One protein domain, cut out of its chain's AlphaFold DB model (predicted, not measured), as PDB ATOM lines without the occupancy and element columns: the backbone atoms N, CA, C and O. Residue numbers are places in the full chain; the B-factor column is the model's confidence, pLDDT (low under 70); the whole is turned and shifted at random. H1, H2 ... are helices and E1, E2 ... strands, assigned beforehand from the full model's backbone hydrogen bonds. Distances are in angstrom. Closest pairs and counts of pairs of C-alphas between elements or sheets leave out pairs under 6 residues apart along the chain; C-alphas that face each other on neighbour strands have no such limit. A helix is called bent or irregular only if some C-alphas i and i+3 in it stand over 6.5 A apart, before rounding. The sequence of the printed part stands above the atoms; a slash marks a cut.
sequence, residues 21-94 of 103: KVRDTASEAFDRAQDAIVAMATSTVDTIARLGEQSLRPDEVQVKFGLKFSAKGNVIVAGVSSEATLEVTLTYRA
ATOM      1  N   LYS A  21      20.568 -25.537   6.343       59.66
ATOM      2  CA  LYS A  21      20.174 -24.804   5.127       59.66
ATOM      3  C   LYS A  21      20.200 -25.670   3.862       59.66
ATOM      4  O   LYS A  21      19.350 -25.512   2.988       59.66
ATOM      5  N   VAL A  22      21.162 -26.591   3.756       61.00
ATOM      6  CA  VAL A  22      21.241 -27.545   2.637       61.00
ATOM      7  C   VAL A  22      20.091 -28.554   2.686       61.00
ATOM      8  O   VAL A  22      19.476 -28.815   1.653       61.00
ATOM      9  N   ARG A  23      19.758 -29.085   3.869       64.50
ATOM     10  CA  ARG A  23      18.608 -29.984   4.045       64.50
ATOM     11  C   ARG A  23      17.288 -29.280   3.728       64.50
ATOM     12  O   ARG A  23      16.457 -29.867   3.040       64.50
ATOM     13  N   ASP A  24      17.131 -28.037   4.168       71.69
ATOM     14  CA  ASP A  24      15.932 -27.235   3.915       71.69
ATOM     15  C   ASP A  24      15.766 -26.967   2.412       71.69
ATOM     16  O   ASP A  24      14.713 -27.238   1.844       71.69
ATOM     17  N   THR A  25      16.844 -26.568   1.727       73.19
ATOM     18  CA  THR A  25      16.833 -26.334   0.269       73.19
ATOM     19  C   THR A  25      16.482 -27.603  -0.517       73.19
ATOM     20  O   THR A  25      15.743 -27.544  -1.501       73.19
ATOM     21  N   ALA A  26      16.999 -28.761  -0.094       74.31
ATOM     22  CA  ALA A  26      16.676 -30.042  -0.717       74.31
ATOM     23  C   ALA A  26      15.210 -30.445  -0.483       74.31
ATOM     24  O   ALA A  26      14.563 -30.922  -1.416       74.31
ATOM     25  N   SER A  27      14.681 -30.217   0.724       78.75
ATOM     26  CA  SER A  27      13.267 -30.451   1.039       78.75
ATOM     27  C   SER A  27      12.363 -29.578   0.175       78.75
ATOM     28  O   SER A  27      11.482 -30.096  -0.497       78.75
ATOM     29  N   GLU A  28      12.641 -28.275   0.085       81.88
ATOM     30  CA  GLU A  28      11.841 -27.381  -0.752       81.88
ATOM     31  C   GLU A  28      11.904 -27.748  -2.244       81.88
ATOM     32  O   GLU A  28      10.937 -27.562  -2.981       81.88
ATOM     33  N   ALA A  29      13.054 -28.216  -2.736       81.38
ATOM     34  CA  ALA A  29      13.173 -28.683  -4.115       81.38
ATOM     35  C   ALA A  29      12.305 -29.927  -4.356       81.38
ATOM     36  O   ALA A  29      11.667 -30.029  -5.404       81.38
ATOM     37  N   PHE A  30      12.248 -30.839  -3.384       84.00
ATOM     38  CA  PHE A  30      11.398 -32.023  -3.436       84.00
ATOM     39  C   PHE A  30       9.905 -31.671  -3.378       84.00
ATOM     40  O   PHE A  30       9.136 -32.193  -4.181       84.00
ATOM     41  N   ASP A  31       9.505 -30.735  -2.518       87.69
ATOM     42  CA  ASP A  31       8.115 -30.269  -2.435       87.69
ATOM     43  C   ASP A  31       7.670 -29.650  -3.770       87.69
ATOM     44  O   ASP A  31       6.655 -30.040  -4.347       87.69
ATOM     45  N   ARG A  32       8.509 -28.787  -4.364       86.44
ATOM     46  CA  ARG A  32       8.261 -28.228  -5.707       86.44
ATOM     47  C   ARG A  32       8.178 -29.310  -6.791       86.44
ATOM     48  O   ARG A  32       7.426 -29.160  -7.753       86.44
ATOM     49  N   ALA A  33       8.952 -30.388  -6.666       87.19
ATOM     50  CA  ALA A  33       8.879 -31.527  -7.577       87.19
ATOM     51  C   ALA A  33       7.526 -32.234  -7.474       87.19
ATOM     52  O   ALA A  33       6.914 -32.545  -8.495       87.19
ATOM     53  N   GLN A  34       7.063 -32.475  -6.246       90.50
ATOM     54  CA  GLN A  34       5.778 -33.109  -5.979       90.50
ATOM     55  C   GLN A  34       4.629 -32.277  -6.551       90.50
ATOM     56  O   GLN A  34       3.795 -32.827  -7.272       90.50
ATOM     57  N   ASP A  35       4.637 -30.964  -6.325       93.19
ATOM     58  CA  ASP A  35       3.636 -30.051  -6.882       93.19
ATOM     59  C   ASP A  35       3.589 -30.128  -8.415       93.19
ATOM     60  O   ASP A  35       2.514 -30.236  -9.011       93.19
ATOM     61  N   ALA A  36       4.754 -30.147  -9.070       90.62
ATOM     62  CA  ALA A  36       4.838 -30.283 -10.520       90.62
ATOM     63  C   ALA A  36       4.283 -31.632 -11.013       90.62
ATOM     64  O   ALA A  36       3.555 -31.675 -12.007       90.62
ATOM     65  N   ILE A  37       4.580 -32.733 -10.314       92.62
ATOM     66  CA  ILE A  37       4.054 -34.066 -10.647       92.62
ATOM     67  C   ILE A  37       2.529 -34.090 -10.518       92.62
ATOM     68  O   ILE A  37       1.853 -34.575 -11.425       92.62
ATOM     69  N   VAL A  38       1.980 -33.540  -9.432       95.38
ATOM     70  CA  VAL A  38       0.529 -33.472  -9.194       95.38
ATOM     71  C   VAL A  38      -0.163 -32.618 -10.256       95.38
ATOM     72  O   VAL A  38      -1.202 -33.020 -10.783       95.38
ATOM     73  N   ALA A  39       0.420 -31.477 -10.627       94.25
ATOM     74  CA  ALA A  39      -0.113 -30.629 -11.688       94.25
ATOM     75  C   ALA A  39      -0.168 -31.369 -13.038       94.25
ATOM     76  O   ALA A  39      -1.191 -31.344 -13.726       94.25
ATOM     77  N   MET A  40       0.902 -32.090 -13.398       92.94
ATOM     78  CA  MET A  40       0.950 -32.902 -14.620       92.94
ATOM     79  C   MET A  40      -0.029 -34.069 -14.592       92.94
ATOM     80  O   MET A  40      -0.693 -34.345 -15.596       92.94
ATOM     81  N   ALA A  41      -0.163 -34.729 -13.443       94.56
ATOM     82  CA  ALA A  41      -1.134 -35.791 -13.261       94.56
ATOM     83  C   ALA A  41      -2.566 -35.280 -13.463       94.56
ATOM     84  O   ALA A  41      -3.306 -35.824 -14.281       94.56
ATOM     85  N   THR A  42      -2.913 -34.172 -12.806       95.88
ATOM     86  CA  THR A  42      -4.237 -33.537 -12.900       95.88
ATOM     87  C   THR A  42      -4.559 -33.143 -14.340       95.88
ATOM     88  O   THR A  42      -5.592 -33.537 -14.877       95.88
ATOM     89  N   SER A  43      -3.628 -32.472 -15.025       94.56
ATOM     90  CA  SER A  43      -3.813 -32.084 -16.428       94.56
ATOM     91  C   SER A  43      -3.993 -33.288 -17.360       94.56
ATOM     92  O   SER A  43      -4.724 -33.206 -18.352       94.56
ATOM     93  N   THR A  44      -3.315 -34.401 -17.072       93.75
ATOM     94  CA  THR A  44      -3.447 -35.640 -17.850       93.75
ATOM     95  C   THR A  44      -4.824 -36.256 -17.633       93.75
ATOM     96  O   THR A  44      -5.494 -36.592 -18.607       93.75
ATOM     97  N   VAL A  45      -5.282 -36.344 -16.382       93.88
ATOM     98  CA  VAL A  45      -6.621 -36.846 -16.039       93.88
ATOM     99  C   VAL A  45      -7.709 -36.009 -16.713       93.88
ATOM    100  O   VAL A  45      -8.584 -36.580 -17.361       93.88
ATOM    101  N   ASP A  46      -7.616 -34.680 -16.674       95.19
ATOM    102  CA  ASP A  46      -8.572 -33.788 -17.347       95.19
ATOM    103  C   ASP A  46      -8.586 -33.974 -18.871       95.19
ATOM    104  O   ASP A  46      -9.609 -33.792 -19.536       95.19
ATOM    105  N   THR A  47      -7.434 -34.306 -19.452       93.88
ATOM    106  CA  THR A  47      -7.318 -34.596 -20.885       93.88
ATOM    107  C   THR A  47      -7.976 -35.929 -21.212       93.88
ATOM    108  O   THR A  47      -8.798 -35.998 -22.125       93.88
ATOM    109  N   ILE A  48      -7.678 -36.973 -20.432       93.44
ATOM    110  CA  ILE A  48      -8.314 -38.287 -20.564       93.44
ATOM    111  C   ILE A  48      -9.828 -38.132 -20.441       93.44
ATOM    112  O   ILE A  48     -10.536 -38.673 -21.285       93.44
ATOM    113  N   ALA A  49     -10.313 -37.365 -19.456       92.31
ATOM    114  CA  ALA A  49     -11.726 -37.083 -19.208       92.31
ATOM    115  C   ALA A  49     -12.412 -36.415 -20.413       92.31
ATOM    116  O   ALA A  49     -13.437 -36.919 -20.876       92.31
ATOM    117  N   ARG A  50     -11.801 -35.381 -21.002       94.00
ATOM    118  CA  ARG A  50     -12.311 -34.734 -22.223       94.00
ATOM    119  C   ARG A  50     -12.331 -35.660 -23.436       94.00
ATOM    120  O   ARG A  50     -13.297 -35.659 -24.193       94.00
ATOM    121  N   LEU A  51     -11.306 -36.492 -23.617       92.31
ATOM    122  CA  LEU A  51     -11.228 -37.383 -24.780       92.31
ATOM    123  C   LEU A  51     -12.392 -38.369 -24.849       92.31
ATOM    124  O   LEU A  51     -12.937 -38.623 -25.917       92.31
ATOM    125  N   GLY A  52     -12.832 -38.916 -23.726       90.50
ATOM    126  CA  GLY A  52     -13.974 -39.823 -23.762       90.50
ATOM    127  C   GLY A  52     -15.341 -39.188 -23.579       90.50
ATOM    128  O   GLY A  52     -16.314 -39.889 -23.813       90.50
ATOM    129  N   GLU A  53     -15.452 -37.889 -23.279       93.19
ATOM    130  CA  GLU A  53     -16.679 -37.155 -23.641       93.19
ATOM    131  C   GLU A  53     -16.885 -37.187 -25.167       93.19
ATOM    132  O   GLU A  53     -18.011 -37.222 -25.651       93.19
ATOM    133  N   GLN A  54     -15.789 -37.268 -25.928       93.00
ATOM    134  CA  GLN A  54     -15.778 -37.421 -27.386       93.00
ATOM    135  C   GLN A  54     -15.744 -38.891 -27.843       93.00
ATOM    136  O   GLN A  54     -15.508 -39.162 -29.016       93.00
ATOM    137  N   SER A  55     -15.977 -39.856 -26.943       90.06
ATOM    138  CA  SER A  55     -15.892 -41.303 -27.222       90.06
ATOM    139  C   SER A  55     -14.514 -41.800 -27.712       90.06
ATOM    140  O   SER A  55     -14.422 -42.865 -28.314       90.06
ATOM    141  N   LEU A  56     -13.430 -41.072 -27.417       89.81
ATOM    142  CA  LEU A  56     -12.040 -41.429 -27.743       89.81
ATOM    143  C   LEU A  56     -11.263 -41.881 -26.491       89.81
ATOM    144  O   LEU A  56     -10.181 -41.366 -26.213       89.81
ATOM    145  N   ARG A  57     -11.817 -42.792 -25.678       87.38
ATOM    146  CA  ARG A  57     -11.147 -43.272 -24.450       87.38
ATOM    147  C   ARG A  57      -9.947 -44.174 -24.801       87.38
ATOM    148  O   ARG A  57     -10.164 -45.221 -25.402       87.38
ATOM    149  N   PRO A  58      -8.711 -43.817 -24.414       87.81
ATOM    150  CA  PRO A  58      -7.569 -44.723 -24.512       87.81
ATOM    151  C   PRO A  58      -7.586 -45.770 -23.385       87.81
ATOM    152  O   PRO A  58      -7.922 -45.444 -22.245       87.81
ATOM    153  N   ASP A  59      -7.161 -47.000 -23.681       89.75
ATOM    154  CA  ASP A  59      -7.013 -48.068 -22.676       89.75
ATOM    155  C   ASP A  59      -5.827 -47.821 -21.728       89.75
ATOM    156  O   ASP A  59      -5.892 -48.120 -20.533       89.75
ATOM    157  N   GLU A  60      -4.743 -47.249 -22.258       92.25
ATOM    158  CA  GLU A  60      -3.551 -46.869 -21.506       92.25
ATOM    159  C   GLU A  60      -3.025 -45.507 -21.976       92.25
ATOM    160  O   GLU A  60      -2.923 -45.234 -23.173       92.25
ATOM    161  N   VAL A  61      -2.660 -44.652 -21.021       93.56
ATOM    162  CA  VAL A  61      -1.945 -43.396 -21.266       93.56
ATOM    163  C   VAL A  61      -0.695 -43.381 -20.411       93.56
ATOM    164  O   VAL A  61      -0.768 -43.454 -19.184       93.56
ATOM    165  N   GLN A  62       0.458 -43.246 -21.058       94.38
ATOM    166  CA  GLN A  62       1.740 -43.108 -20.386       94.38
ATOM    167  C   GLN A  62       2.308 -41.714 -20.637       94.38
ATOM    168  O   GLN A  62       2.487 -41.305 -21.783       94.38
ATOM    169  N   VAL A  63       2.645 -41.011 -19.561       93.44
ATOM    170  CA  VAL A  63       3.269 -39.689 -19.611       93.44
ATOM    171  C   VAL A  63       4.648 -39.780 -18.978       93.44
ATOM    172  O   VAL A  63       4.787 -40.232 -17.843       93.44
ATOM    173  N   LYS A  64       5.669 -39.354 -19.723       93.38
ATOM    174  CA  LYS A  64       7.061 -39.322 -19.269       93.38
ATOM    175  C   LYS A  64       7.578 -37.899 -19.304       93.38
ATOM    176  O   LYS A  64       7.484 -37.242 -20.338       93.38
ATOM    177  N   PHE A  65       8.137 -37.439 -18.195       88.50
ATOM    178  CA  PHE A  65       8.759 -36.125 -18.118       88.50
ATOM    179  C   PHE A  65       9.935 -36.126 -17.147       88.50
ATOM    180  O   PHE A  65       9.986 -36.905 -16.198       88.50
ATOM    181  N   GLY A  66      10.893 -35.241 -17.415       84.00
ATOM    182  CA  GLY A  66      12.042 -35.000 -16.554       84.00
ATOM    183  C   GLY A  66      11.884 -33.691 -15.789       84.00
ATOM    184  O   GLY A  66      11.539 -32.667 -16.377       84.00
ATOM    185  N   LEU A  67      12.171 -33.712 -14.492       83.88
ATOM    186  CA  LEU A  67      12.290 -32.530 -13.647       83.88
ATOM    187  C   LEU A  67      13.771 -32.225 -13.445       83.88
ATOM    188  O   LEU A  67      14.522 -33.069 -12.957       83.88
ATOM    189  N   LYS A  68      14.193 -31.021 -13.832       81.56
ATOM    190  CA  LYS A  68      15.571 -30.556 -13.667       81.56
ATOM    191  C   LYS A  68      15.654 -29.604 -12.479       81.56
ATOM    192  O   LYS A  68      14.980 -28.577 -12.462       81.56
ATOM    193  N   PHE A  69      16.524 -29.919 -11.525       71.69
ATOM    194  CA  PHE A  69      16.797 -29.086 -10.358       71.69
ATOM    195  C   PHE A  69      18.110 -28.335 -10.545       71.69
ATOM    196  O   PHE A  69      19.131 -28.921 -10.911       71.69
ATOM    197  N   SER A  70      18.087 -27.032 -10.271       67.62
ATOM    198  CA  SER A  70      19.279 -26.189 -10.297       67.62
ATOM    199  C   SER A  70      19.413 -25.428  -8.983       67.62
ATOM    200  O   SER A  70      18.572 -24.589  -8.663       67.62
ATOM    201  N   ALA A  71      20.490 -25.680  -8.248       59.06
ATOM    202  CA  ALA A  71      20.820 -24.976  -7.014       59.06
ATOM    203  C   ALA A  71      21.545 -23.651  -7.323       59.06
ATOM    204  O   ALA A  71      22.725 -23.488  -7.031       59.06
ATOM    205  N   LYS A  72      20.869 -22.690  -7.970       55.72
ATOM    206  CA  LYS A  72      21.398 -21.319  -8.107       55.72
ATOM    207  C   LYS A  72      21.066 -20.521  -6.843       55.72
ATOM    208  O   LYS A  72      20.142 -19.716  -6.834       55.72
ATOM    209  N   GLY A  73      21.815 -20.775  -5.773       47.97
ATOM    210  CA  GLY A  73      21.852 -19.935  -4.574       47.97
ATOM    211  C   GLY A  73      23.094 -19.046  -4.608       47.97
ATOM    212  O   GLY A  73      24.180 -19.531  -4.902       47.97
ATOM    213  N   ASN A  74      22.929 -17.742  -4.374       48.16
ATOM    214  CA  ASN A  74      24.007 -16.751  -4.338       48.16
ATOM    215  C   ASN A  74      25.246 -17.234  -3.552       48.16
ATOM    216  O   ASN A  74      25.090 -17.680  -2.420       48.16
ATOM    217  N   VAL A  75      26.437 -16.991  -4.130       41.25
ATOM    218  CA  VAL A  75      27.784 -16.879  -3.509       41.25
ATOM    219  C   VAL A  75      28.820 -17.943  -3.953       41.25
ATOM    220  O   VAL A  75      28.816 -19.083  -3.516       41.25
ATOM    221  N   ILE A  76      29.754 -17.437  -4.778       41.47
ATOM    222  CA  ILE A  76      31.182 -17.766  -5.009       41.47
ATOM    223  C   ILE A  76      31.570 -19.138  -5.604       41.47
ATOM    224  O   ILE A  76      31.329 -20.220  -5.086       41.47
ATOM    225  N   VAL A  77      32.287 -19.011  -6.722       50.00
ATOM    226  CA  VAL A  77      32.917 -20.017  -7.579       50.00
ATOM    227  C   VAL A  77      33.966 -20.844  -6.822       50.00
ATOM    228  O   VAL A  77      35.056 -20.345  -6.565       50.00
ATOM    229  N   ALA A  78      33.640 -22.103  -6.512       52.06
ATOM    230  CA  ALA A  78      34.510 -23.294  -6.556       52.06
ATOM    231  C   ALA A  78      33.760 -24.490  -5.933       52.06
ATOM    232  O   ALA A  78      33.959 -24.817  -4.769       52.06
ATOM    233  N   GLY A  79      32.874 -25.147  -6.685       47.78
ATOM    234  CA  GLY A  79      32.223 -26.358  -6.178       47.78
ATOM    235  C   GLY A  79      30.941 -26.711  -6.905       47.78
ATOM    236  O   GLY A  79      29.863 -26.373  -6.445       47.78
ATOM    237  N   VAL A  80      31.091 -27.389  -8.043       41.88
ATOM    238  CA  VAL A  80      30.090 -28.277  -8.653       41.88
ATOM    239  C   VAL A  80      28.663 -27.707  -8.703       41.88
ATOM    240  O   VAL A  80      27.837 -27.962  -7.829       41.88
ATOM    241  N   SER A  81      28.325 -27.017  -9.795       51.41
ATOM    242  CA  SER A  81      26.926 -26.878 -10.210       51.41
ATOM    243  C   SER A  81      26.374 -28.279 -10.494       51.41
ATOM    244  O   SER A  81      26.482 -28.785 -11.609       51.41
ATOM    245  N   SER A  82      25.871 -28.948  -9.461       54.31
ATOM    246  CA  SER A  82      25.294 -30.281  -9.579       54.31
ATOM    247  C   SER A  82      23.877 -30.109 -10.101       54.31
ATOM    248  O   SER A  82      22.967 -29.749  -9.357       54.31
ATOM    249  N   GLU A  83      23.703 -30.276 -11.407       60.59
ATOM    250  CA  GLU A  83      22.377 -30.429 -11.990       60.59
ATOM    251  C   GLU A  83      21.875 -31.834 -11.645       60.59
ATOM    252  O   GLU A  83      22.569 -32.818 -11.896       60.59
ATOM    253  N   ALA A  84      20.685 -31.930 -11.055       68.56
ATOM    254  CA  ALA A  84      20.020 -33.205 -10.815       68.56
ATOM    255  C   ALA A  84      18.786 -33.302 -11.711       68.56
ATOM    256  O   ALA A  84      18.012 -32.346 -11.811       68.56
ATOM    257  N   THR A  85      18.598 -34.457 -12.342       77.44
ATOM    258  CA  THR A  85      17.426 -34.752 -13.168       77.44
ATOM    259  C   THR A  85      16.656 -35.907 -12.541       77.44
ATOM    260  O   THR A  85      17.233 -36.961 -12.284       77.44
ATOM    261  N   LEU A  86      15.358 -35.715 -12.314       81.12
ATOM    262  CA  LEU A  86      14.418 -36.750 -11.889       81.12
ATOM    263  C   LEU A  86      13.528 -37.119 -13.073       81.12
ATOM    264  O   LEU A  86      12.795 -36.272 -13.575       81.12
ATOM    265  N   GLU A  87      13.578 -38.370 -13.513       89.88
ATOM    266  CA  GLU A  87      12.643 -38.893 -14.509       89.88
ATOM    267  C   GLU A  87      11.388 -39.431 -13.817       89.88
ATOM    268  O   GLU A  87      11.474 -40.188 -12.849       89.88
ATOM    269  N   VAL A  88      10.219 -39.045 -14.320       89.31
ATOM    270  CA  VAL A  88       8.918 -39.476 -13.809       89.31
ATOM    271  C   VAL A  88       8.136 -40.126 -14.941       89.31
ATOM    272  O   VAL A  88       7.998 -39.560 -16.026       89.31
ATOM    273  N   THR A  89       7.600 -41.316 -14.671       95.69
ATOM    274  CA  THR A  89       6.651 -42.006 -15.549       95.69
ATOM    275  C   THR A  89       5.319 -42.140 -14.822       95.69
ATOM    276  O   THR A  89       5.253 -42.752 -13.758       95.69
ATOM    277  N   LEU A  90       4.263 -41.576 -15.401       93.12
ATOM    278  CA  LEU A  90       2.882 -41.754 -14.960       93.12
ATOM    279  C   LEU A  90       2.175 -42.686 -15.942       93.12
ATOM    280  O   LEU A  90       2.202 -42.435 -17.147       93.12
ATOM    281  N   THR A  91       1.525 -43.730 -15.434       95.44
ATOM    282  CA  THR A  91       0.759 -44.683 -16.244       95.44
ATOM    283  C   THR A  91      -0.683 -44.708 -15.760       95.44
ATOM    284  O   THR A  91      -0.953 -45.047 -14.610       95.44
ATOM    285  N   TYR A  92      -1.606 -44.375 -16.656       92.75
ATOM    286  CA  TYR A  92      -3.044 -44.441 -16.443       92.75
ATOM    287  C   TYR A  92      -3.590 -45.603 -17.248       92.75
ATOM    288  O   TYR A  92      -3.332 -45.695 -18.445       92.75
ATOM    289  N   ARG A  93      -4.354 -46.472 -16.598       91.88
ATOM    290  CA  ARG A  93      -5.074 -47.559 -17.255       91.88
ATOM    291  C   ARG A  93      -6.552 -47.363 -17.022       91.88
ATOM    292  O   ARG A  93      -6.949 -47.026 -15.905       91.88
ATOM    293  N   ALA A  94      -7.351 -47.600 -18.053       82.44
ATOM    294  CA  ALA A  94      -8.777 -47.767 -17.868       82.44
ATOM    295  C   ALA A  94      -8.973 -48.963 -16.924       82.44
ATOM    296  O   ALA A  94      -8.666 -50.106 -17.265       82.44
TER     297      ALA A  94
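This is residues 21 to 94 of the 103 residues of an uncharacterized protein of Micromonospora echinospora (UniProt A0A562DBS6). Picture a long, slim rod: one long straight helix, H1, runs lengthwise along one face of a two-stranded hairpin, E1 and E2, whose other face is bare. At one end of the rod, residues 74 to 79 of the loop between the strands stick out; at the other end, residues 50 to 55 do, of which 50 to 53 belong to H1. The printed part has 74 residues with one named helix and two named strands, in the order H1, E1, E2; the sheet, E1 next to E2, is antiparallel, and the class is mixed, helices and strands. The whole is extended, with a radius of gyration of the C-alphas of 17.5 A and spans of 57 by 17 by 15 A.

Begin with the sheet, where E1, residues 60 to 69, and E2, residues 84 to 93, form a hairpin. Their directions stand at 165 degrees, antiparallel. Look at C-alphas 62 and 91, which face each other at 4.5 A, and at 66 and 87, which do so at 4.4 A. In the backbone, N 63 and O 90 are within hydrogen-bond range at 2.8 A, and so are N 88 and O 65 at 2.9 A. Now look from the sheet to H1, residues 21 to 53. The closest C-alphas of H1 and E1 are those of Ala 33 and Leu 67, 7.0 A apart; those of H1 and E2 are Ala 41 and Leu 90, 7.4 A apart. Residues 26 to 48 of H1 make 21 pairs of C-alphas within 10 A with E1 and 12 with E2. In H1 every O i to N i+4 pair is within hydrogen-bond range.

Find C-alpha 60 at (-3.551, -46.869, -21.506); from there E1 runs 29.2 A to C-alpha 69. E2 runs 29.6 A from C-alpha 84 to C-alpha 93, at (-5.074, -47.559, -17.255). For H1, start at C-alpha 21 at (20.174, -24.804, 5.127) and go 48.4 A to C-alpha 53 at (-16.679, -37.155, -23.641); the helix is not bent.

The two C-alphas farthest apart are those of Ser 55 and Ala 78, 57.4 A. The printed part, residues 21 to 94, has no cut. The link from H1 to E1 is short, with 6 residues; the link from E1 to E2, residues 70 to 83, is long, with 14. The mean pLDDT of the printed part is 80.4, and you will find values under 70 at residues 21 to 23 and 70 to 84.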